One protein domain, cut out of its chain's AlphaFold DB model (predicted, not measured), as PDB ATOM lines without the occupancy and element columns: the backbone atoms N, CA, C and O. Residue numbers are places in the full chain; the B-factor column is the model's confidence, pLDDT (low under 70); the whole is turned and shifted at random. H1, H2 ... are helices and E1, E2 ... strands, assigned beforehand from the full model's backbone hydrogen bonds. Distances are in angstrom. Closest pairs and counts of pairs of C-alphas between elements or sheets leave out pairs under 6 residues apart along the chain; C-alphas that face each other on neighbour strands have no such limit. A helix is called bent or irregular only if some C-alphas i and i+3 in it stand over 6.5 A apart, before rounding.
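What this domain is: This is residues 2 to 50 and 162 to 270 of the 413 residues of an uncharacterized protein of Ajellomyces capsulatus (strain NAm1 / WU24) (UniProt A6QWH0). Three helical hairpins pack side by side, with H3 as the core helix: H1 and H2 lie on one side of it, H4 pairs with it, H5 packs along it, and H6 covers H5 from outside. The short strand E1 and the links before and after it gather at one end, where H3 begins and H4 ends. The printed part has 158 residues, with six named helices and one named strand in the order H1, H2, H3, H4, E1, H5, H6, and is mostly helix. H1 to H5 form an up-and-down bundle, each running against the one before. The whole is compact, with a radius of gyration of the C-alphas of 15.0 A, but elongated, spanning 46 by 30 by 22 A.

Where its parts are: H4, the longest helix, covers residues 189 to 209 and 30.0 A, from C-alpha 189 at (25.895, 22.916, -0.245) to C-alpha 209 at (21.232, 51.218, 8.463). H3 is residues 167 to 185, 26.6 A. H5 is residues 234 to 251, 25.6 A, and H6 residues 254 to 267, 20.5 A. H1 is residues 2 to 19, 25.4 A, beginning at C-alpha 2 at (8.144, 39.432, 0.539), and H2 residues 22 to 35, 20.1 A. E1 is residues 221 to 223, 6.5 A. H6 is only just irregular: C-alphas 262 and 265 are 6.53 A apart.

How they stand to each other: H4 and H3 form a hairpin at a shallow tilt of 22 degrees, with the C-alphas of Ser 181 and Ala 192 closest at 4.1 A. H3 is the hub, touching H1, H2, H4 and H5. H3 and H5 run the same way at 20 degrees, a shallow tilt, and their closest C-alphas, Gly 175 and Gly 243, are 3.6 A apart. H1 touches H3 at Ala 6 and Ala 173, the closest C-alphas at 4.6 A. H1 and H2 form a hairpin, closest at the C-alphas of Phe 16 and Leu 24, 5.4 A. H5 and H6 form a third hairpin, closest at the C-alphas of Ile 241 and Ala 260, 4.8 A. H3 and H6 are apart. E1 pairs with no named strand, but residues 165 to 166 pair with its residues 221 to 222, antiparallel. Every O i to N i+4 pair is within hydrogen-bond range in H1, H2, H3, H4 and H5; in H6, 7 of 10 are.

The domain as a whole: The two C-alphas farthest apart, those of Pro 22 and Pro 270, are 47.5 A apart. Residues 51 to 161 are not printed, and C-alphas 50 and 162 are 5.2 A apart across the cut. The link from H4 to E1, 11 residues, is long. The pLDDT is under 70 at residues 265 to 270.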
ATOM      1  N   LEU A   2       6.990  40.078  -0.116       97.94
ATOM      2  CA  LEU A   2       8.144  39.432   0.539       97.94
ATOM      3  C   LEU A   2       7.733  38.562   1.738       97.94
ATOM      4  O   LEU A   2       8.243  37.457   1.896       97.94
ATOM      5  N   TYR A   3       6.792  39.031   2.563       97.25
ATOM      6  CA  TYR A   3       6.332  38.269   3.728       97.25
ATOM      7  C   TYR A   3       5.608  36.968   3.349       97.25
ATOM      8  O   TYR A   3       5.697  36.003   4.103       97.25
ATOM      9  N   ASP A   4       4.928  36.911   2.197       96.88
ATOM     10  CA  ASP A   4       4.321  35.668   1.698       96.88
ATOM     11  C   ASP A   4       5.412  34.667   1.325       96.88
ATOM     12  O   ASP A   4       5.391  33.521   1.767       96.88
ATOM     13  N   GLN A   5       6.408  35.127   0.558       97.75
ATOM     14  CA  GLN A   5       7.516  34.295   0.091       97.75
ATOM     15  C   GLN A   5       8.337  33.755   1.264       97.75
ATOM     16  O   GLN A   5       8.642  32.568   1.312       97.75
ATOM     17  N   ALA A   6       8.641  34.599   2.252       98.12
ATOM     18  CA  ALA A   6       9.369  34.191   3.447       98.12
ATOM     19  C   ALA A   6       8.606  33.136   4.269       98.12
ATOM     20  O   ALA A   6       9.183  32.130   4.680       98.12
ATOM     21  N   GLN A   7       7.301  33.331   4.485       97.19
ATOM     22  CA  GLN A   7       6.485  32.373   5.233       97.19
ATOM     23  C   GLN A   7       6.339  31.044   4.482       97.19
ATOM     24  O   GLN A   7       6.527  29.985   5.081       97.19
ATOM     25  N   LEU A   8       6.079  31.085   3.169       97.62
ATOM     26  CA  LEU A   8       6.012  29.887   2.329       97.62
ATOM     27  C   LEU A   8       7.341  29.131   2.315       97.62
ATOM     28  O   LEU A   8       7.337  27.911   2.445       97.62
ATOM     29  N   LEU A   9       8.472  29.835   2.225       98.44
ATOM     30  CA  LEU A   9       9.793  29.213   2.264       98.44
ATOM     31  C   LEU A   9      10.009  28.422   3.561       98.44
ATOM     32  O   LEU A   9      10.464  27.281   3.513       98.44
ATOM     33  N   GLY A  10       9.637  29.000   4.708       95.06
ATOM     34  CA  GLY A  10       9.706  28.314   5.999       95.06
ATOM     35  C   GLY A  10       8.830  27.056   6.052       95.06
ATOM     36  O   GLY A  10       9.290  26.014   6.519       95.06
ATOM     37  N   VAL A  11       7.603  27.136   5.525       95.38
ATOM     38  CA  VAL A  11       6.665  26.000   5.453       95.38
ATOM     39  C   VAL A  11       7.188  24.898   4.532       95.38
ATOM     40  O   VAL A  11       7.156  23.728   4.911       95.38
ATOM     41  N   TYR A  12       7.700  25.243   3.347       97.31
ATOM     42  CA  TYR A  12       8.281  24.263   2.428       97.31
ATOM     43  C   TYR A  12       9.520  23.594   3.019       97.31
ATOM     44  O   TYR A  12       9.661  22.381   2.877       97.31
ATOM     45  N   ALA A  13      10.367  24.340   3.735       95.06
ATOM     46  CA  ALA A  13      11.521  23.777   4.429       95.06
ATOM     47  C   ALA A  13      11.103  22.750   5.498       95.06
ATOM     48  O   ALA A  13      11.628  21.639   5.509       95.06
ATOM     49  N   ASP A  14      10.118  23.072   6.348       93.69
ATOM     50  CA  ASP A  14       9.590  22.139   7.361       93.69
ATOM     51  C   ASP A  14       8.941  20.896   6.751       93.69
ATOM     52  O   ASP A  14       9.126  19.767   7.224       93.69
ATOM     53  N   ALA A  15       8.137  21.112   5.712       95.69
ATOM     54  CA  ALA A  15       7.400  20.049   5.060       95.69
ATOM     55  C   ALA A  15       8.353  19.116   4.302       95.69
ATOM     56  O   ALA A  15       8.217  17.898   4.420       95.69
ATOM     57  N   PHE A  16       9.354  19.652   3.595       95.00
ATOM     58  CA  PHE A  16      10.387  18.847   2.946       95.00
ATOM     59  C   PHE A  16      11.223  18.077   3.970       95.00
ATOM     60  O   PHE A  16      11.370  16.870   3.821       95.00
ATOM     61  N   ASP A  17      11.677  18.713   5.050       90.94
ATOM     62  CA  ASP A  17      12.437  18.025   6.102       90.94
ATOM     63  C   ASP A  17      11.661  16.845   6.725       90.94
ATOM     64  O   ASP A  17      12.216  15.812   7.102       90.94
ATOM     65  N   SER A  18      10.334  16.966   6.803       93.06
ATOM     66  CA  SER A  18       9.479  15.925   7.377       93.06
ATOM     67  C   SER A  18       9.094  14.825   6.382       93.06
ATOM     68  O   SER A  18       8.923  13.674   6.780       93.06
ATOM     69  N   THR A  19       8.927  15.154   5.099       95.00
ATOM     70  CA  THR A  19       8.343  14.244   4.088       95.00
ATOM     71  C   THR A  19       9.337  13.762   3.036       95.00
ATOM     72  O   THR A  19       9.112  12.717   2.432       95.00
ATOM     73  N   HIS A  20      10.427  14.501   2.835       91.88
ATOM     74  CA  HIS A  20      11.406  14.338   1.760       91.88
ATOM     75  C   HIS A  20      10.787  14.375   0.351       91.88
ATOM     76  O   HIS A  20      11.325  13.780  -0.584       91.88
ATOM     77  N   ASP A  21       9.656  15.071   0.181       91.50
ATOM     78  CA  ASP A  21       8.996  15.212  -1.118       91.50
ATOM     79  C   ASP A  21       9.817  16.119  -2.064       91.50
ATOM     80  O   ASP A  21      10.011  17.306  -1.769       91.50
ATOM     81  N   PRO A  22      10.294  15.612  -3.218       88.38
ATOM     82  CA  PRO A  22      11.098  16.398  -4.152       88.38
ATOM     83  C   PRO A  22      10.362  17.612  -4.742       88.38
ATOM     84  O   PRO A  22      11.026  18.555  -5.177       88.38
ATOM     85  N   GLU A  23       9.026  17.637  -4.763       88.88
ATOM     86  CA  GLU A  23       8.272  18.817  -5.211       88.88
ATOM     87  C   GLU A  23       8.382  19.969  -4.206       88.88
ATOM     88  O   GLU A  23       8.553  21.122  -4.604       88.88
ATOM     89  N   LEU A  24       8.377  19.660  -2.904       93.81
ATOM     90  CA  LEU A  24       8.582  20.651  -1.845       93.81
ATOM     91  C   LEU A  24      10.015  21.190  -1.855       93.81
ATOM     92  O   LEU A  24      10.216  22.388  -1.658       93.81
ATOM     93  N   LEU A  25      10.999  20.334  -2.152       93.81
ATOM     94  CA  LEU A  25      12.377  20.766  -2.391       93.81
ATOM     95  C   LEU A  25      12.453  21.750  -3.565       93.81
ATOM     96  O   LEU A  25      13.081  22.799  -3.438       93.81
ATOM     97  N   GLY A  26      11.794  21.436  -4.686       92.50
ATOM     98  CA  GLY A  26      11.715  22.326  -5.847       92.50
ATOM     99  C   GLY A  26      11.091  23.681  -5.505       92.50
ATOM    100  O   GLY A  26      11.682  24.718  -5.795       92.50
ATOM    101  N   ALA A  27       9.951  23.682  -4.808       94.38
ATOM    102  CA  ALA A  27       9.283  24.907  -4.370       94.38
ATOM    103  C   ALA A  27      10.159  25.747  -3.424       94.38
ATOM    104  O   ALA A  27      10.269  26.961  -3.593       94.38
ATOM    105  N   MET A  28      10.827  25.105  -2.459       95.69
ATOM    106  CA  MET A  28      11.770  25.765  -1.551       95.69
ATOM    107  C   MET A  28      12.910  26.444  -2.328       95.69
ATOM    108  O   MET A  28      13.235  27.601  -2.062       95.69
ATOM    109  N   TYR A  29      13.481  25.751  -3.317       95.06
ATOM    110  CA  TYR A  29      14.521  26.290  -4.190       95.06
ATOM    111  C   TYR A  29      14.069  27.508  -4.982       95.06
ATOM    112  O   TYR A  29      14.776  28.514  -5.005       95.06
ATOM    113  N   ASP A  30      12.914  27.409  -5.636       94.69
ATOM    114  CA  ASP A  30      12.407  28.464  -6.506       94.69
ATOM    115  C   ASP A  30      12.085  29.728  -5.701       94.69
ATOM    116  O   ASP A  30      12.453  30.833  -6.108       94.69
ATOM    117  N   VAL A  31      11.476  29.575  -4.518       97.75
ATOM    118  CA  VAL A  31      11.172  30.701  -3.623       97.75
ATOM    119  C   VAL A  31      12.451  31.334  -3.075       97.75
ATOM    120  O   VAL A  31      12.593  32.557  -3.124       97.75
ATOM    121  N   ALA A  32      13.406  30.534  -2.588       98.19
ATOM    122  CA  ALA A  32      14.674  31.062  -2.085       98.19
ATOM    123  C   ALA A  32      15.450  31.787  -3.192       98.19
ATOM    124  O   ALA A  32      15.877  32.923  -2.996       98.19
ATOM    125  N   ALA A  33      15.543  31.185  -4.382       96.81
ATOM    126  CA  ALA A  33      16.189  31.793  -5.537       96.81
ATOM    127  C   ALA A  33      15.509  33.103  -5.954       96.81
ATOM    128  O   ALA A  33      16.207  34.056  -6.292       96.81
ATOM    129  N   TYR A  34      14.175  33.175  -5.911       96.62
ATOM    130  CA  TYR A  34      13.432  34.404  -6.191       96.62
ATOM    131  C   TYR A  34      13.755  35.513  -5.181       96.62
ATOM    132  O   TYR A  34      14.109  36.617  -5.593       96.62
ATOM    133  N   ILE A  35      13.710  35.217  -3.874       98.44
ATOM    134  CA  ILE A  35      14.040  36.186  -2.812       98.44
ATOM    135  C   ILE A  35      15.479  36.699  -2.966       98.44
ATOM    136  O   ILE A  35      15.731  37.894  -2.815       98.44
ATOM    137  N   THR A  36      16.426  35.815  -3.292       98.19
ATOM    138  CA  THR A  36      17.851  36.158  -3.428       98.19
ATOM    139  C   THR A  36      18.248  36.625  -4.830       98.19
ATOM    140  O   THR A  36      19.436  36.654  -5.145       98.19
ATOM    141  N   SER A  37      17.288  36.978  -5.685       96.06
ATOM    142  CA  SER A  37      17.548  37.504  -7.027       96.06
ATOM    143  C   SER A  37      17.015  38.929  -7.179       96.06
ATOM    144  O   SER A  37      16.015  39.294  -6.554       96.06
ATOM    145  N   PRO A  38      17.633  39.761  -8.036       95.12
ATOM    146  CA  PRO A  38      17.048  41.037  -8.403       95.12
ATOM    147  C   PRO A  38      15.672  40.859  -9.070       95.12
ATOM    148  O   PRO A  38      15.468  39.911  -9.831       95.12
ATOM    149  N   PRO A  39      14.737  41.791  -8.836       94.19
ATOM    150  CA  PRO A  39      14.904  43.011  -8.058       94.19
ATOM    151  C   PRO A  39      14.552  42.844  -6.578       94.19
ATOM    152  O   PRO A  39      14.607  43.837  -5.863       94.19
ATOM    153  N   VAL A  40      14.157  41.656  -6.110       97.31
ATOM    154  CA  VAL A  40      13.786  41.455  -4.700       97.31
ATOM    155  C   VAL A  40      15.006  41.639  -3.809       97.31
ATOM    156  O   VAL A  40      14.945  42.397  -2.843       97.31
ATOM    157  N   LEU A  41      16.135  41.030  -4.169       98.00
ATOM    158  CA  LEU A  41      17.413  41.315  -3.530       98.00
ATOM    159  C   LEU A  41      17.903  42.712  -3.934       98.00
ATOM    160  O   LEU A  41      18.199  42.977  -5.103       98.00
ATOM    161  N   SER A  42      18.010  43.600  -2.947       97.06
ATOM    162  CA  SER A  42      18.564  44.939  -3.113       97.06
ATOM    163  C   SER A  42      20.090  44.879  -3.238       97.06
ATOM    164  O   SER A  42      20.731  44.120  -2.506       97.06
ATOM    165  N   PRO A  43      20.720  45.739  -4.063       95.50
ATOM    166  CA  PRO A  43      22.177  45.882  -4.091       95.50
ATOM    167  C   PRO A  43      22.798  46.258  -2.733       95.50
ATOM    168  O   PRO A  43      23.985  46.036  -2.517       95.50
ATOM    169  N   THR A  44      22.001  46.823  -1.820       93.44
ATOM    170  CA  THR A  44      22.419  47.185  -0.454       93.44
ATOM    171  C   THR A  44      22.493  45.988   0.504       93.44
ATOM    172  O   THR A  44      23.050  46.116   1.594       93.44
ATOM    173  N   GLY A  45      21.964  44.827   0.105       94.50
ATOM    174  CA  GLY A  45      21.984  43.580   0.874       94.50
ATOM    175  C   GLY A  45      20.670  43.225   1.575       94.50
ATOM    176  O   GLY A  45      20.526  42.086   2.002       94.50
ATOM    177  N   GLY A  46      19.710  44.152   1.679       97.50
ATOM    178  CA  GLY A  46      18.349  43.846   2.145       97.50
ATOM    179  C   GLY A  46      17.419  43.353   1.029       97.50
ATOM    180  O   GLY A  46      17.796  43.292  -0.141       97.50
ATOM    181  N   PHE A  47      16.174  43.049   1.384       98.56
ATOM    182  CA  PHE A  47      15.129  42.595   0.469       98.56
ATOM    183  C   PHE A  47      14.027  43.649   0.330       98.56
ATOM    184  O   PHE A  47      13.481  44.138   1.329       98.56
ATOM    185  N   HIS A  48      13.687  43.985  -0.912       98.38
ATOM    186  CA  HIS A  48      12.570  44.858  -1.240       98.38
ATOM    187  C   HIS A  48      11.226  44.189  -0.929       98.38
ATOM    188  O   HIS A  48      11.078  42.967  -0.935       98.38
ATOM    189  N   SER A  49      10.236  45.021  -0.630       97.25
ATOM    190  CA  SER A  49       8.999  44.609   0.022       97.25
ATOM    191  C   SER A  49       8.040  43.828  -0.883       97.25
ATOM    192  O   SER A  49       7.413  42.868  -0.422       97.25
ATOM    193  N   SER A  50       7.922  44.194  -2.162       96.25
ATOM    194  CA  SER A  50       7.044  43.495  -3.103       96.25
ATOM    195  C   SER A  50       7.252  43.904  -4.551       96.25
ATOM    196  O   SER A  50       7.688  45.013  -4.841       96.25
ATOM    197  N   ASP A 162       7.870  47.791  -5.257       96.69
ATOM    198  CA  ASP A 162       7.894  48.515  -3.988       96.69
ATOM    199  C   ASP A 162       9.245  48.264  -3.305       96.69
ATOM    200  O   ASP A 162       9.459  47.278  -2.592       96.69
ATOM    201  N   ASP A 163      10.170  49.182  -3.559       96.56
ATOM    202  CA  ASP A 163      11.579  49.158  -3.161       96.56
ATOM    203  C   ASP A 163      11.820  49.472  -1.674       96.56
ATOM    204  O   ASP A 163      12.958  49.661  -1.246       96.56
ATOM    205  N   LYS A 164      10.769  49.519  -0.849       97.81
ATOM    206  CA  LYS A 164      10.936  49.604   0.605       97.81
ATOM    207  C   LYS A 164      11.634  48.349   1.126       97.81
ATOM    208  O   LYS A 164      11.195  47.235   0.857       97.81
ATOM    209  N   ILE A 165      12.654  48.524   1.955       98.44
ATOM    210  CA  ILE A 165      13.181  47.467   2.819       98.44
ATOM    211  C   ILE A 165      12.512  47.649   4.180       98.44
ATOM    212  O   ILE A 165      12.770  48.629   4.879       98.44
ATOM    213  N   ILE A 166      11.605  46.734   4.523       98.50
ATOM    214  CA  ILE A 166      10.834  46.757   5.776       98.50
ATOM    215  C   ILE A 166      11.458  45.756   6.745       98.50
ATOM    216  O   ILE A 166      11.585  44.578   6.391       98.50
ATOM    217  N   VAL A 167      11.823  46.204   7.953       98.56
ATOM    218  CA  VAL A 167      12.533  45.372   8.942       98.56
ATOM    219  C   VAL A 167      11.757  44.103   9.270       98.56
ATOM    220  O   VAL A 167      12.329  43.022   9.167       98.56
ATOM    221  N   ALA A 168      10.462  44.209   9.575       98.12
ATOM    222  CA  ALA A 168       9.614  43.053   9.861       98.12
ATOM    223  C   ALA A 168       9.705  41.974   8.763       98.12
ATOM    224  O   ALA A 168       9.976  40.806   9.037       98.12
ATOM    225  N   TRP A 169       9.519  42.353   7.496       98.62
ATOM    226  CA  TRP A 169       9.465  41.387   6.390       98.62
ATOM    227  C   TRP A 169      10.839  40.815   6.056       98.62
ATOM    228  O   TRP A 169      10.948  39.642   5.705       98.62
ATOM    229  N   ASN A 170      11.891  41.617   6.222       98.81
ATOM    230  CA  ASN A 170      13.256  41.126   6.110       98.81
ATOM    231  C   ASN A 170      13.600  40.170   7.256       98.81
ATOM    232  O   ASN A 170      14.260  39.175   7.002       98.81
ATOM    233  N   GLY A 171      13.118  40.406   8.480       98.75
ATOM    234  CA  GLY A 171      13.273  39.478   9.603       98.75
ATOM    235  C   GLY A 171      12.696  38.092   9.302       98.75
ATOM    236  O   GLY A 171      13.373  37.087   9.511       98.75
ATOM    237  N   LEU A 172      11.495  38.039   8.707       98.69
ATOM    238  CA  LEU A 172      10.902  36.785   8.224       98.69
ATOM    239  C   LEU A 172      11.766  36.128   7.136       98.69
ATOM    240  O   LEU A 172      12.024  34.928   7.203       98.69
ATOM    241  N   ALA A 173      12.219  36.900   6.143       98.81
ATOM    242  CA  ALA A 173      13.037  36.383   5.046       98.81
ATOM    243  C   ALA A 173      14.394  35.852   5.530       98.81
ATOM    244  O   ALA A 173      14.819  34.784   5.099       98.81
ATOM    245  N   ILE A 174      15.039  36.557   6.464       98.88
ATOM    246  CA  ILE A 174      16.292  36.155   7.106       98.88
ATOM    247  C   ILE A 174      16.125  34.789   7.776       98.88
ATOM    248  O   ILE A 174      16.898  33.879   7.484       98.88
ATOM    249  N   GLY A 175      15.100  34.623   8.619       98.44
ATOM    250  CA  GLY A 175      14.862  33.350   9.304       98.44
ATOM    251  C   GLY A 175      14.537  32.208   8.343       98.44
ATOM    252  O   GLY A 175      15.094  31.115   8.449       98.44
ATOM    253  N   ALA A 176      13.704  32.477   7.336       98.50
ATOM    254  CA  ALA A 176      13.337  31.484   6.333       98.50
ATOM    255  C   ALA A 176      14.531  31.037   5.471       98.50
ATOM    256  O   ALA A 176      14.692  29.841   5.226       98.50
ATOM    257  N   LEU A 177      15.396  31.965   5.047       98.81
ATOM    258  CA  LEU A 177      16.619  31.660   4.298       98.81
ATOM    259  C   LEU A 177      17.654  30.931   5.162       98.81
ATOM    260  O   LEU A 177      18.271  29.980   4.685       98.81
ATOM    261  N   ALA A 178      17.812  31.321   6.431       98.31
ATOM    262  CA  ALA A 178      18.682  30.623   7.376       98.31
ATOM    263  C   ALA A 178      18.251  29.157   7.529       98.31
ATOM    264  O   ALA A 178      19.049  28.244   7.316       98.31
ATOM    265  N   LYS A 179      16.961  28.921   7.777       96.06
ATOM    266  CA  LYS A 179      16.385  27.579   7.872       96.06
ATOM    267  C   LYS A 179      16.513  26.777   6.575       96.06
ATOM    268  O   LYS A 179      16.952  25.630   6.606       96.06
ATOM    269  N   CYS A 180      16.179  27.392   5.439       96.81
ATOM    270  CA  CYS A 180      16.342  26.800   4.110       96.81
ATOM    271  C   CYS A 180      17.793  26.355   3.874       96.81
ATOM    272  O   CYS A 180      18.027  25.250   3.394       96.81
ATOM    273  N   SER A 181      18.774  27.169   4.282       97.00
ATOM    274  CA  SER A 181      20.189  26.826   4.120       97.00
ATOM    275  C   SER A 181      20.596  25.568   4.888       97.00
ATOM    276  O   SER A 181      21.342  24.756   4.353       97.00
ATOM    277  N   VAL A 182      20.074  25.365   6.102       94.62
ATOM    278  CA  VAL A 182      20.363  24.167   6.906       94.62
ATOM    279  C   VAL A 182      19.790  22.920   6.236       94.62
ATOM    280  O   VAL A 182      20.484  21.916   6.100       94.62
ATOM    281  N   VAL A 183      18.542  22.999   5.771       93.12
ATOM    282  CA  VAL A 183      17.871  21.891   5.077       93.12
ATOM    283  C   VAL A 183      18.583  21.549   3.759       93.12
ATOM    284  O   VAL A 183      18.757  20.376   3.429       93.12
ATOM    285  N   LEU A 184      19.045  22.563   3.019       92.81
ATOM    286  CA  LEU A 184      19.753  22.382   1.752       92.81
ATOM    287  C   LEU A 184      21.204  21.929   1.892       92.81
ATOM    288  O   LEU A 184      21.734  21.405   0.918       92.81
ATOM    289  N   ASP A 185      21.864  22.092   3.041       92.38
ATOM    290  CA  ASP A 185      23.301  21.793   3.173       92.38
ATOM    291  C   ASP A 185      23.627  20.325   2.825       92.38
ATOM    292  O   ASP A 185      24.671  20.035   2.239       92.38
ATOM    293  N   ASN A 186      22.680  19.415   3.087       84.25
ATOM    294  CA  ASN A 186      22.770  17.988   2.757       84.25
ATOM    295  C   ASN A 186      22.452  17.655   1.284       84.25
ATOM    296  O   ASN A 186      22.740  16.547   0.833       84.25
ATOM    297  N   VAL A 187      21.840  18.579   0.539       89.69
ATOM    298  CA  VAL A 187      21.347  18.365  -0.836       89.69
ATOM    299  C   VAL A 187      22.197  19.127  -1.854       89.69
ATOM    300  O   VAL A 187      22.616  18.570  -2.866       89.69
ATOM    301  N   ASP A 188      22.473  20.398  -1.576       94.50
ATOM    302  CA  ASP A 188      23.247  21.315  -2.406       94.50
ATOM    303  C   ASP A 188      23.878  22.395  -1.534       94.50
ATOM    304  O   ASP A 188      23.334  23.471  -1.253       94.50
ATOM    305  N   ARG A 189      25.099  22.082  -1.128       95.81
ATOM    306  CA  ARG A 189      25.895  22.916  -0.245       95.81
ATOM    307  C   ARG A 189      26.208  24.298  -0.821       95.81
ATOM    308  O   ARG A 189      26.402  25.239  -0.057       95.81
ATOM    309  N   ILE A 190      26.284  24.440  -2.147       97.12
ATOM    310  CA  ILE A 190      26.595  25.730  -2.778       97.12
ATOM    311  C   ILE A 190      25.393  26.656  -2.622       97.12
ATOM    312  O   ILE A 190      25.534  27.777  -2.138       97.12
ATOM    313  N   LYS A 191      24.195  26.166  -2.951       96.62
ATOM    314  CA  LYS A 191      22.960  26.947  -2.817       96.62
ATOM    315  C   LYS A 191      22.614  27.245  -1.364       96.62
ATOM    316  O   LYS A 191      22.231  28.371  -1.057       96.62
ATOM    317  N   ALA A 192      22.854  26.293  -0.462       96.88
ATOM    318  CA  ALA A 192      22.769  26.532   0.975       96.88
ATOM    319  C   ALA A 192      23.640  27.726   1.413       96.88
ATOM    320  O   ALA A 192      23.157  28.632   2.093       96.88
ATOM    321  N   GLN A 193      24.906  27.770   0.983       97.88
ATOM    322  CA  GLN A 193      25.820  28.872   1.302       97.88
ATOM    323  C   GLN A 193      25.370  30.209   0.704       97.88
ATOM    324  O   GLN A 193      25.416  31.220   1.401       97.88
ATOM    325  N   GLU A 194      24.916  30.226  -0.552       98.00
ATOM    326  CA  GLU A 194      24.413  31.441  -1.207       98.00
ATOM    327  C   GLU A 194      23.210  32.038  -0.461       98.00
ATOM    328  O   GLU A 194      23.185  33.238  -0.175       98.00
ATOM    329  N   PHE A 195      22.230  31.206  -0.098       98.50
ATOM    330  CA  PHE A 195      21.028  31.654   0.609       98.50
ATOM    331  C   PHE A 195      21.329  32.109   2.036       98.50
ATOM    332  O   PHE A 195      20.797  33.130   2.479       98.50
ATOM    333  N   ARG A 196      22.233  31.413   2.735       98.44
ATOM    334  CA  ARG A 196      22.704  31.840   4.057       98.44
ATOM    335  C   ARG A 196      23.401  33.193   3.988       98.44
ATOM    336  O   ARG A 196      23.053  34.087   4.749       98.44
ATOM    337  N   LEU A 197      24.307  33.382   3.028       98.56
ATOM    338  CA  LEU A 197      25.020  34.646   2.843       98.56
ATOM    339  C   LEU A 197      24.061  35.813   2.556       98.56
ATOM    340  O   LEU A 197      24.274  36.924   3.040       98.56
ATOM    341  N   ALA A 198      22.987  35.582   1.798       98.75
ATOM    342  CA  ALA A 198      21.957  36.598   1.582       98.75
ATOM    343  C   ALA A 198      21.258  37.002   2.895       98.75
ATOM    344  O   ALA A 198      21.069  38.192   3.145       98.75
ATOM    345  N   ALA A 199      20.934  36.037   3.761       98.81
ATOM    346  CA  ALA A 199      20.357  36.305   5.077       98.81
ATOM    347  C   ALA A 199      21.328  37.071   6.000       98.81
ATOM    348  O   ALA A 199      20.932  38.048   6.637       98.81
ATOM    349  N   GLU A 200      22.606  36.683   6.026       98.81
ATOM    350  CA  GLU A 200      23.664  37.367   6.788       98.81
ATOM    351  C   GLU A 200      23.839  38.823   6.324       98.81
ATOM    352  O   GLU A 200      23.901  39.747   7.142       98.81
ATOM    353  N   ASN A 201      23.856  39.054   5.007       98.81
ATOM    354  CA  ASN A 201      23.952  40.393   4.427       98.81
ATOM    355  C   ASN A 201      22.743  41.264   4.785       98.81
ATOM    356  O   ASN A 201      22.928  42.430   5.143       98.81
ATOM    357  N   ALA A 202      21.528  40.711   4.759       98.81
ATOM    358  CA  ALA A 202      20.323  41.434   5.153       98.81
ATOM    359  C   ALA A 202      20.331  41.792   6.648       98.81
ATOM    360  O   ALA A 202      20.049  42.936   7.011       98.81
ATOM    361  N   ALA A 203      20.725  40.858   7.524       98.81
ATOM    362  CA  ALA A 203      20.861  41.117   8.959       98.81
ATOM    363  C   ALA A 203      21.907  42.208   9.241       98.81
ATOM    364  O   ALA A 203      21.661  43.139  10.018       98.81
ATOM    365  N   LYS A 204      23.056  42.139   8.558       98.62
ATOM    366  CA  LYS A 204      24.111  43.153   8.632       98.62
ATOM    367  C   LYS A 204      23.621  44.517   8.153       98.62
ATOM    368  O   LYS A 204      23.859  45.510   8.839       98.62
ATOM    369  N   PHE A 205      22.920  44.570   7.022       98.56
ATOM    370  CA  PHE A 205      22.346  45.801   6.486       98.56
ATOM    371  C   PHE A 205      21.382  46.451   7.487       98.56
ATOM    372  O   PHE A 205      21.529  47.631   7.802       98.56
ATOM    373  N   ILE A 206      20.445  45.686   8.057       98.56
ATOM    374  CA  ILE A 206      19.493  46.199   9.055       98.56
ATOM    375  C   ILE A 206      20.229  46.743  10.280       98.56
ATOM    376  O   ILE A 206      19.949  47.857  10.722       98.56
ATOM    377  N   ARG A 207      21.209  45.998  10.804       98.06
ATOM    378  CA  ARG A 207      21.999  46.425  11.966       98.06
ATOM    379  C   ARG A 207      22.766  47.726  11.716       98.06
ATOM    380  O   ARG A 207      22.965  48.496  12.647       98.06
ATOM    381  N   GLN A 208      23.218  47.964  10.486       97.12
ATOM    382  CA  GLN A 208      24.004  49.148  10.126       97.12
ATOM    383  C   GLN A 208      23.137  50.362   9.776       97.12
ATOM    384  O   GLN A 208      23.480  51.483  10.142       97.12
ATOM    385  N   SER A 209      22.026  50.144   9.073       97.38
ATOM    386  CA  SER A 209      21.232  51.218   8.463       97.38
ATOM    387  C   SER A 209      19.971  51.566   9.253       97.38
ATOM    388  O   SER A 209      19.463  52.684   9.150       97.38
ATOM    389  N   LEU A 210      19.436  50.614  10.027       97.19
ATOM    390  CA  LEU A 210      18.104  50.697  10.633       97.19
ATOM    391  C   LEU A 210      18.106  50.510  12.154       97.19
ATOM    392  O   LEU A 210      17.040  50.575  12.758       97.19
ATOM    393  N   PHE A 211      19.264  50.333  12.788       96.31
ATOM    394  CA  PHE A 211      19.388  50.169  14.235       96.31
ATOM    395  C   PHE A 211      20.255  51.269  14.851       96.31
ATOM    396  O   PHE A 211      21.342  51.568  14.361       96.31
ATOM    397  N   ASP A 212      19.779  51.864  15.943       92.38
ATOM    398  CA  ASP A 212      20.557  52.780  16.771       92.38
ATOM    399  C   ASP A 212      21.072  52.053  18.028       92.38
ATOM    400  O   ASP A 212      20.286  51.779  18.941       92.38
ATOM    401  N   PRO A 213      22.384  51.768  18.129       88.56
ATOM    402  CA  PRO A 213      22.944  51.042  19.265       88.56
ATOM    403  C   PRO A 213      22.909  51.831  20.579       88.56
ATOM    404  O   PRO A 213      22.982  51.213  21.638       88.56
ATOM    405  N   ALA A 214      22.810  53.167  20.539       86.94
ATOM    406  CA  ALA A 214      22.796  53.988  21.749       86.94
ATOM    407  C   ALA A 214      21.433  53.947  22.453       86.94
ATOM    408  O   ALA A 214      21.372  53.906  23.681       86.94
ATOM    409  N   SER A 215      20.347  53.954  21.677       83.69
ATOM    410  CA  SER A 215      18.975  53.901  22.198       83.69
ATOM    411  C   SER A 215      18.362  52.499  22.182       83.69
ATOM    412  O   SER A 215      17.373  52.266  22.874       83.69
ATOM    413  N   GLY A 216      18.924  51.567  21.404       84.25
ATOM    414  CA  GLY A 216      18.325  50.257  21.139       84.25
ATOM    415  C   GLY A 216      17.138  50.311  20.169       84.25
ATOM    416  O   GLY A 216      16.402  49.334  20.050       84.25
ATOM    417  N   GLN A 217      16.924  51.443  19.489       89.06
ATOM    418  CA  GLN A 217      15.775  51.651  18.613       89.06
ATOM    419  C   GLN A 217      16.019  51.114  17.196       89.06
ATOM    420  O   GLN A 217      17.032  51.412  16.563       89.06
ATOM    421  N   LEU A 218      15.029  50.401  16.658       93.31
ATOM    422  CA  LEU A 218      14.894  50.108  15.234       93.31
ATOM    423  C   LEU A 218      14.088  51.188  14.507       93.31
ATOM    424  O   LEU A 218      13.184  51.808  15.072       93.31
ATOM    425  N   TRP A 219      14.376  51.353  13.224       95.00
ATOM    426  CA  TRP A 219      13.601  52.141  12.270       95.00
ATOM    427  C   TRP A 219      12.954  51.201  11.262       95.00
ATOM    428  O   TRP A 219      13.598  50.279  10.773       95.00
ATOM    429  N   ARG A 220      11.677  51.425  10.948       95.19
ATOM    430  CA  ARG A 220      10.861  50.444  10.217       95.19
ATOM    431  C   ARG A 220      11.290  50.244   8.762       95.19
ATOM    432  O   ARG A 220      11.201  49.132   8.248       95.19
ATOM    433  N   ILE A 221      11.669  51.327   8.080       97.06
ATOM    434  CA  ILE A 221      11.776  51.364   6.615       97.06
ATOM    435  C   ILE A 221      13.092  52.004   6.187       97.06
ATOM    436  O   ILE A 221      13.469  53.059   6.697       97.06
ATOM    437  N   TYR A 222      13.732  51.405   5.188       98.00
ATOM    438  CA  TYR A 222      14.752  52.036   4.353       98.00
ATOM    439  C   TYR A 222      14.246  52.116   2.911       98.00
ATOM    440  O   TYR A 222      13.645  51.156   2.421       98.00
ATOM    441  N   ARG A 223      14.445  53.250   2.235       96.00
ATOM    442  CA  ARG A 223      14.023  53.451   0.842       96.00
ATOM    443  C   ARG A 223      14.820  54.581   0.195       96.00
ATOM    444  O   ARG A 223      15.061  55.590   0.846       96.00
ATOM    445  N   GLY A 224      15.159  54.448  -1.090       88.56
ATOM    446  CA  GLY A 224      15.812  55.523  -1.848       88.56
ATOM    447  C   GLY A 224      17.153  55.949  -1.250       88.56
ATOM    448  O   GLY A 224      17.425  57.137  -1.147       88.56
ATOM    449  N   ASP A 225      17.939  54.970  -0.802       88.25
ATOM    450  CA  ASP A 225      19.233  55.139  -0.131       88.25
ATOM    451  C   ASP A 225      19.197  55.845   1.241       88.25
ATOM    452  O   ASP A 225      20.243  56.115   1.840       88.25
ATOM    453  N   GLU A 226      18.006  56.061   1.806       94.69
ATOM    454  CA  GLU A 226      17.825  56.722   3.095       94.69
ATOM    455  C   GLU A 226      16.963  55.906   4.070       94.69
ATOM    456  O   GLU A 226      16.044  55.161   3.714       94.69
ATOM    457  N   ARG A 227      17.265  56.069   5.361       95.25
ATOM    458  CA  ARG A 227      16.464  55.540   6.466       95.25
ATOM    459  C   ARG A 227      15.244  56.434   6.681       95.25
ATOM    460  O   ARG A 227      15.392  57.641   6.851       95.25
ATOM    461  N   GLY A 228      14.060  55.836   6.778       92.81
ATOM    462  CA  GLY A 228      12.839  56.545   7.152       92.81
ATOM    463  C   GLY A 228      12.848  57.078   8.592       92.81
ATOM    464  O   GLY A 228      13.717  56.769   9.410       92.81
ATOM    465  N   ASP A 229      11.830  57.867   8.919       90.19
ATOM    466  CA  ASP A 229      11.622  58.506  10.225       90.19
ATOM    467  C   ASP A 229      10.603  57.768  11.111       90.19
ATOM    468  O   ASP A 229      10.288  58.212  12.212       90.19
ATOM    469  N   THR A 230      10.073  56.638  10.641       89.56
ATOM    470  CA  THR A 230       9.107  55.834  11.391       89.56
ATOM    471  C   THR A 230       9.850  54.866  12.320       89.56
ATOM    472  O   THR A 230      10.568  53.989  11.822       89.56
ATOM    473  N   PRO A 231       9.692  54.981  13.655       90.25
ATOM    474  CA  PRO A 231      10.236  54.007  14.595       90.25
ATOM    475  C   PRO A 231       9.679  52.605  14.334       90.25
ATOM    476  O   PRO A 231       8.545  52.455  13.878       90.25
ATOM    477  N   GLY A 232      10.466  51.586  14.663       91.38
ATOM    478  CA  GLY A 232      10.073  50.188  14.558       91.38
ATOM    479  C   GLY A 232       8.846  49.878  15.413       91.38
ATOM    480  O   GLY A 232       8.694  50.366  16.537       91.38
ATOM    481  N   PHE A 233       7.963  49.064  14.860       91.81
ATOM    482  CA  PHE A 233       6.782  48.523  15.520       91.81
ATOM    483  C   PHE A 233       7.095  47.135  16.089       91.81
ATOM    484  O   PHE A 233       8.155  46.570  15.835       91.81
ATOM    485  N   ALA A 234       6.185  46.572  16.885       92.19
ATOM    486  CA  ALA A 234       6.424  45.288  17.547       92.19
ATOM    487  C   ALA A 234       6.734  44.142  16.565       92.19
ATOM    488  O   ALA A 234       7.516  43.264  16.906       92.19
ATOM    489  N   ASP A 235       6.156  44.158  15.360       94.12
ATOM    490  CA  ASP A 235       6.448  43.201  14.282       94.12
ATOM    491  C   ASP A 235       7.895  43.317  13.773       94.12
ATOM    492  O   ASP A 235       8.533  42.295  13.528       94.12
ATOM    493  N   ASP A 236       8.442  44.536  13.682       97.06
ATOM    494  CA  ASP A 236       9.832  44.765  13.270       97.06
ATOM    495  C   ASP A 236      10.816  44.093  14.235       97.06
ATOM    496  O   ASP A 236      11.719  43.380  13.799       97.06
ATOM    497  N   TYR A 237      10.612  44.257  15.545       96.44
ATOM    498  CA  TYR A 237      11.444  43.590  16.550       96.44
ATOM    499  C   TYR A 237      11.170  42.086  16.595       96.44
ATOM    500  O   TYR A 237      12.109  41.296  16.559       96.44
ATOM    501  N   ALA A 238       9.901  41.670  16.648       96.38
ATOM    502  CA  ALA A 238       9.528  40.267  16.801       96.38
ATOM    503  C   ALA A 238      10.095  39.392  15.676       96.38
ATOM    504  O   ALA A 238      10.699  38.349  15.937       96.38
ATOM    505  N   TYR A 239       9.925  39.818  14.424       98.44
ATOM    506  CA  TYR A 239      10.342  39.015  13.279       98.44
ATOM    507  C   TYR A 239      11.852  39.068  13.075       98.44
ATOM    508  O   TYR A 239      12.444  38.043  12.741       98.44
ATOM    509  N   LEU A 240      12.496  40.214  13.329       98.75
ATOM    510  CA  LEU A 240      13.952  40.306  13.260       98.75
ATOM    511  C   LEU A 240      14.619  39.446  14.338       98.75
ATOM    512  O   LEU A 240      15.524  38.689  14.014       98.75
ATOM    513  N   ILE A 241      14.147  39.500  15.589       98.44
ATOM    514  CA  ILE A 241      14.649  38.642  16.675       98.44
ATOM    515  C   ILE A 241      14.485  37.167  16.297       98.44
ATOM    516  O   ILE A 241      15.439  36.408  16.431       98.44
ATOM    517  N   SER A 242      13.322  36.763  15.767       98.12
ATOM    518  CA  SER A 242      13.115  35.377  15.322       98.12
ATOM    519  C   SER A 242      14.133  34.977  14.253       98.12
ATOM    520  O   SER A 242      14.779  33.941  14.394       98.12
ATOM    521  N   GLY A 243      14.318  35.811  13.224       98.62
ATOM    522  CA  GLY A 243      15.264  35.541  12.143       98.62
ATOM    523  C   GLY A 243      16.728  35.533  12.590       98.62
ATOM    524  O   GLY A 243      17.515  34.742  12.082       98.62
ATOM    525  N   LEU A 244      17.102  36.359  13.570       98.75
ATOM    526  CA  LEU A 244      18.443  36.360  14.162       98.75
ATOM    527  C   LEU A 244      18.712  35.092  14.978       98.75
ATOM    528  O   LEU A 244      19.817  34.559  14.911       98.75
ATOM    529  N   ILE A 245      17.718  34.586  15.715       98.00
ATOM    530  CA  ILE A 245      17.852  33.300  16.412       98.00
ATOM    531  C   ILE A 245      17.990  32.167  15.383       98.00
ATOM    532  O   ILE A 245      18.859  31.319  15.543       98.00
ATOM    533  N   ASP A 246      17.214  32.183  14.294       97.62
ATOM    534  CA  ASP A 246      17.341  31.194  13.210       97.62
ATOM    535  C   ASP A 246      18.723  31.265  12.522       97.62
ATOM    536  O   ASP A 246      19.326  30.235  12.225       97.62
ATOM    537  N   LEU A 247      19.270  32.470  12.310       97.50
ATOM    538  CA  LEU A 247      20.638  32.663  11.808       97.50
ATOM    539  C   LEU A 247      21.694  32.129  12.776       97.50
ATOM    540  O   LEU A 247      22.636  31.469  12.337       97.50
ATOM    541  N   TYR A 248      21.541  32.393  14.075       97.50
ATOM    542  CA  TYR A 248      22.407  31.821  15.102       97.50
ATOM    543  C   TYR A 248      22.362  30.291  15.058       97.50
ATOM    544  O   TYR A 248      23.406  29.655  15.048       97.50
ATOM    545  N   GLU A 249      21.182  29.681  14.957       92.38
ATOM    546  CA  GLU A 249      21.057  28.221  14.882       92.38
ATOM    547  C   GLU A 249      21.664  27.638  13.592       92.38
ATOM    548  O   GLU A 249      22.176  26.518  13.608       92.38
ATOM    549  N   ALA A 250      21.650  28.392  12.487       94.38
ATOM    550  CA  ALA A 250      22.229  27.977  11.208       94.38
ATOM    551  C   ALA A 250      23.757  28.166  11.110       94.38
ATOM    552  O   ALA A 250      24.406  27.491  10.309       94.38
ATOM    553  N   THR A 251      24.335  29.100  11.873       94.50
ATOM    554  CA  THR A 251      25.754  29.510  11.750       94.50
ATOM    555  C   THR A 251      26.586  29.261  13.005       94.50
ATOM    556  O   THR A 251      27.805  29.132  12.909       94.50
ATOM    557  N   PHE A 252      25.944  29.212  14.171       92.88
ATOM    558  CA  PHE A 252      26.543  29.309  15.504       92.88
ATOM    559  C   PHE A 252      27.381  30.577  15.746       92.88
ATOM    560  O   PHE A 252      28.184  30.612  16.679       92.88
ATOM    561  N   ASP A 253      27.185  31.635  14.952       95.31
ATOM    562  CA  ASP A 253      27.771  32.953  15.209       95.31
ATOM    563  C   ASP A 253      26.976  33.660  16.321       95.31
ATOM    564  O   ASP A 253      25.825  34.077  16.146       95.31
ATOM    565  N   ASP A 254      27.595  33.772  17.496       95.75
ATOM    566  CA  ASP A 254      26.994  34.314  18.714       95.75
ATOM    567  C   ASP A 254      26.609  35.794  18.594       95.75
ATOM    568  O   ASP A 254      25.740  36.267  19.333       95.75
ATOM    569  N   SER A 255      27.175  36.523  17.630       97.69
ATOM    570  CA  SER A 255      26.843  37.927  17.400       97.69
ATOM    571  C   SER A 255      25.378  38.136  16.995       97.69
ATOM    572  O   SER A 255      24.809  39.190  17.303       97.69
ATOM    573  N   TYR A 256      24.739  37.140  16.366       98.25
ATOM    574  CA  TYR A 256      23.307  37.182  16.050       98.25
ATOM    575  C   TYR A 256      22.444  37.020  17.301       98.25
ATOM    576  O   TYR A 256      21.479  37.765  17.475       98.25
ATOM    577  N   LEU A 257      22.819  36.109  18.204       96.31
ATOM    578  CA  LEU A 257      22.114  35.909  19.471       96.31
ATOM    579  C   LEU A 257      22.260  37.130  20.390       96.31
ATOM    580  O   LEU A 257      21.272  37.585  20.962       96.31
ATOM    581  N   GLN A 258      23.456  37.721  20.462       96.12
ATOM    582  CA  GLN A 258      23.689  38.974  21.189       96.12
ATOM    583  C   GLN A 258      22.838  40.121  20.630       96.12
ATOM    584  O   GLN A 258      22.293  40.926  21.385       96.12
ATOM    585  N   PHE A 259      22.700  40.206  19.303       97.31
ATOM    586  CA  PHE A 259      21.864  41.234  18.691       97.31
ATOM    587  C   PHE A 259      20.371  40.992  18.958       97.31
ATOM    588  O   PHE A 259      19.650  41.934  19.284       97.31
ATOM    589  N   ALA A 260      19.915  39.737  18.902       96.38
ATOM    590  CA  ALA A 260      18.556  39.358  19.282       96.38
ATOM    591  C   ALA A 260      18.247  39.741  20.742       96.38
ATOM    592  O   ALA A 260      17.210  40.348  21.017       96.38
ATOM    593  N   GLU A 261      19.173  39.463  21.663       93.31
ATOM    594  CA  GLU A 261      19.059  39.860  23.067       93.31
ATOM    595  C   GLU A 261      19.017  41.383  23.230       93.31
ATOM    596  O   GLU A 261      18.171  41.891  23.959       93.31
ATOM    597  N   GLN A 262      19.852  42.136  22.508       91.88
ATOM    598  CA  GLN A 262      19.858  43.602  22.571       91.88
ATOM    599  C   GLN A 262      18.518  44.226  22.135       91.88
ATOM    600  O   GLN A 262      18.124  45.277  22.646       91.88
ATOM    601  N   LEU A 263      17.805  43.587  21.204       91.44
ATOM    602  CA  LEU A 263      16.510  44.045  20.687       91.44
ATOM    603  C   LEU A 263      15.325  43.665  21.592       91.44
ATOM    604  O   LEU A 263      14.286  44.332  21.570       91.44
ATOM    605  N   GLN A 264      15.461  42.616  22.406       84.69
ATOM    606  CA  GLN A 264      14.386  42.114  23.262       84.69
ATOM    607  C   GLN A 264      13.898  43.164  24.295       84.69
ATOM    608  O   GLN A 264      12.678  43.349  24.399       84.69
ATOM    609  N   PRO A 265      14.776  43.940  24.976       68.62
ATOM    610  CA  PRO A 265      14.403  45.047  25.857       68.62
ATOM    611  C   PRO A 265      13.493  46.101  25.217       68.62
ATOM    612  O   PRO A 265      12.552  46.573  25.862       68.62
ATOM    613  N   ALA A 266      13.747  46.437  23.946       59.88
ATOM    614  CA  ALA A 266      12.984  47.426  23.183       59.88
ATOM    615  C   ALA A 266      11.562  46.943  22.847       59.88
ATOM    616  O   ALA A 266      10.666  47.752  22.617       59.88
ATOM    617  N   THR A 267      11.327  45.631  22.917       56.53
ATOM    618  CA  THR A 267       9.981  45.052  22.880       56.53
ATOM    619  C   THR A 267       9.300  45.164  24.253       56.53
ATOM    620  O   THR A 267       8.099  45.386  24.331       56.53
ATOM    621  N   THR A 268      10.054  45.098  25.356       51.12
ATOM    622  CA  THR A 268       9.563  45.083  26.754       51.12
ATOM    623  C   THR A 268       9.314  46.417  27.454       51.12
ATOM    624  O   THR A 268       8.869  46.396  28.600       51.12
ATOM    625  N   SER A 269       9.496  47.575  26.817       36.69
ATOM    626  CA  SER A 269       9.188  48.862  27.465       36.69
ATOM    627  C   SER A 269       8.452  49.797  26.508       36.69
ATOM    628  O   SER A 269       8.952  50.052  25.414       36.69
ATOM    629  N   PRO A 270       7.236  50.273  26.864       38.12
ATOM    630  CA  PRO A 270       7.063  51.182  28.002       38.12
ATOM    631  C   PRO A 270       5.742  50.955  28.768       38.12
ATOM    632  O   PRO A 270       4.666  51.382  28.342       38.12
TER     633      PRO A 270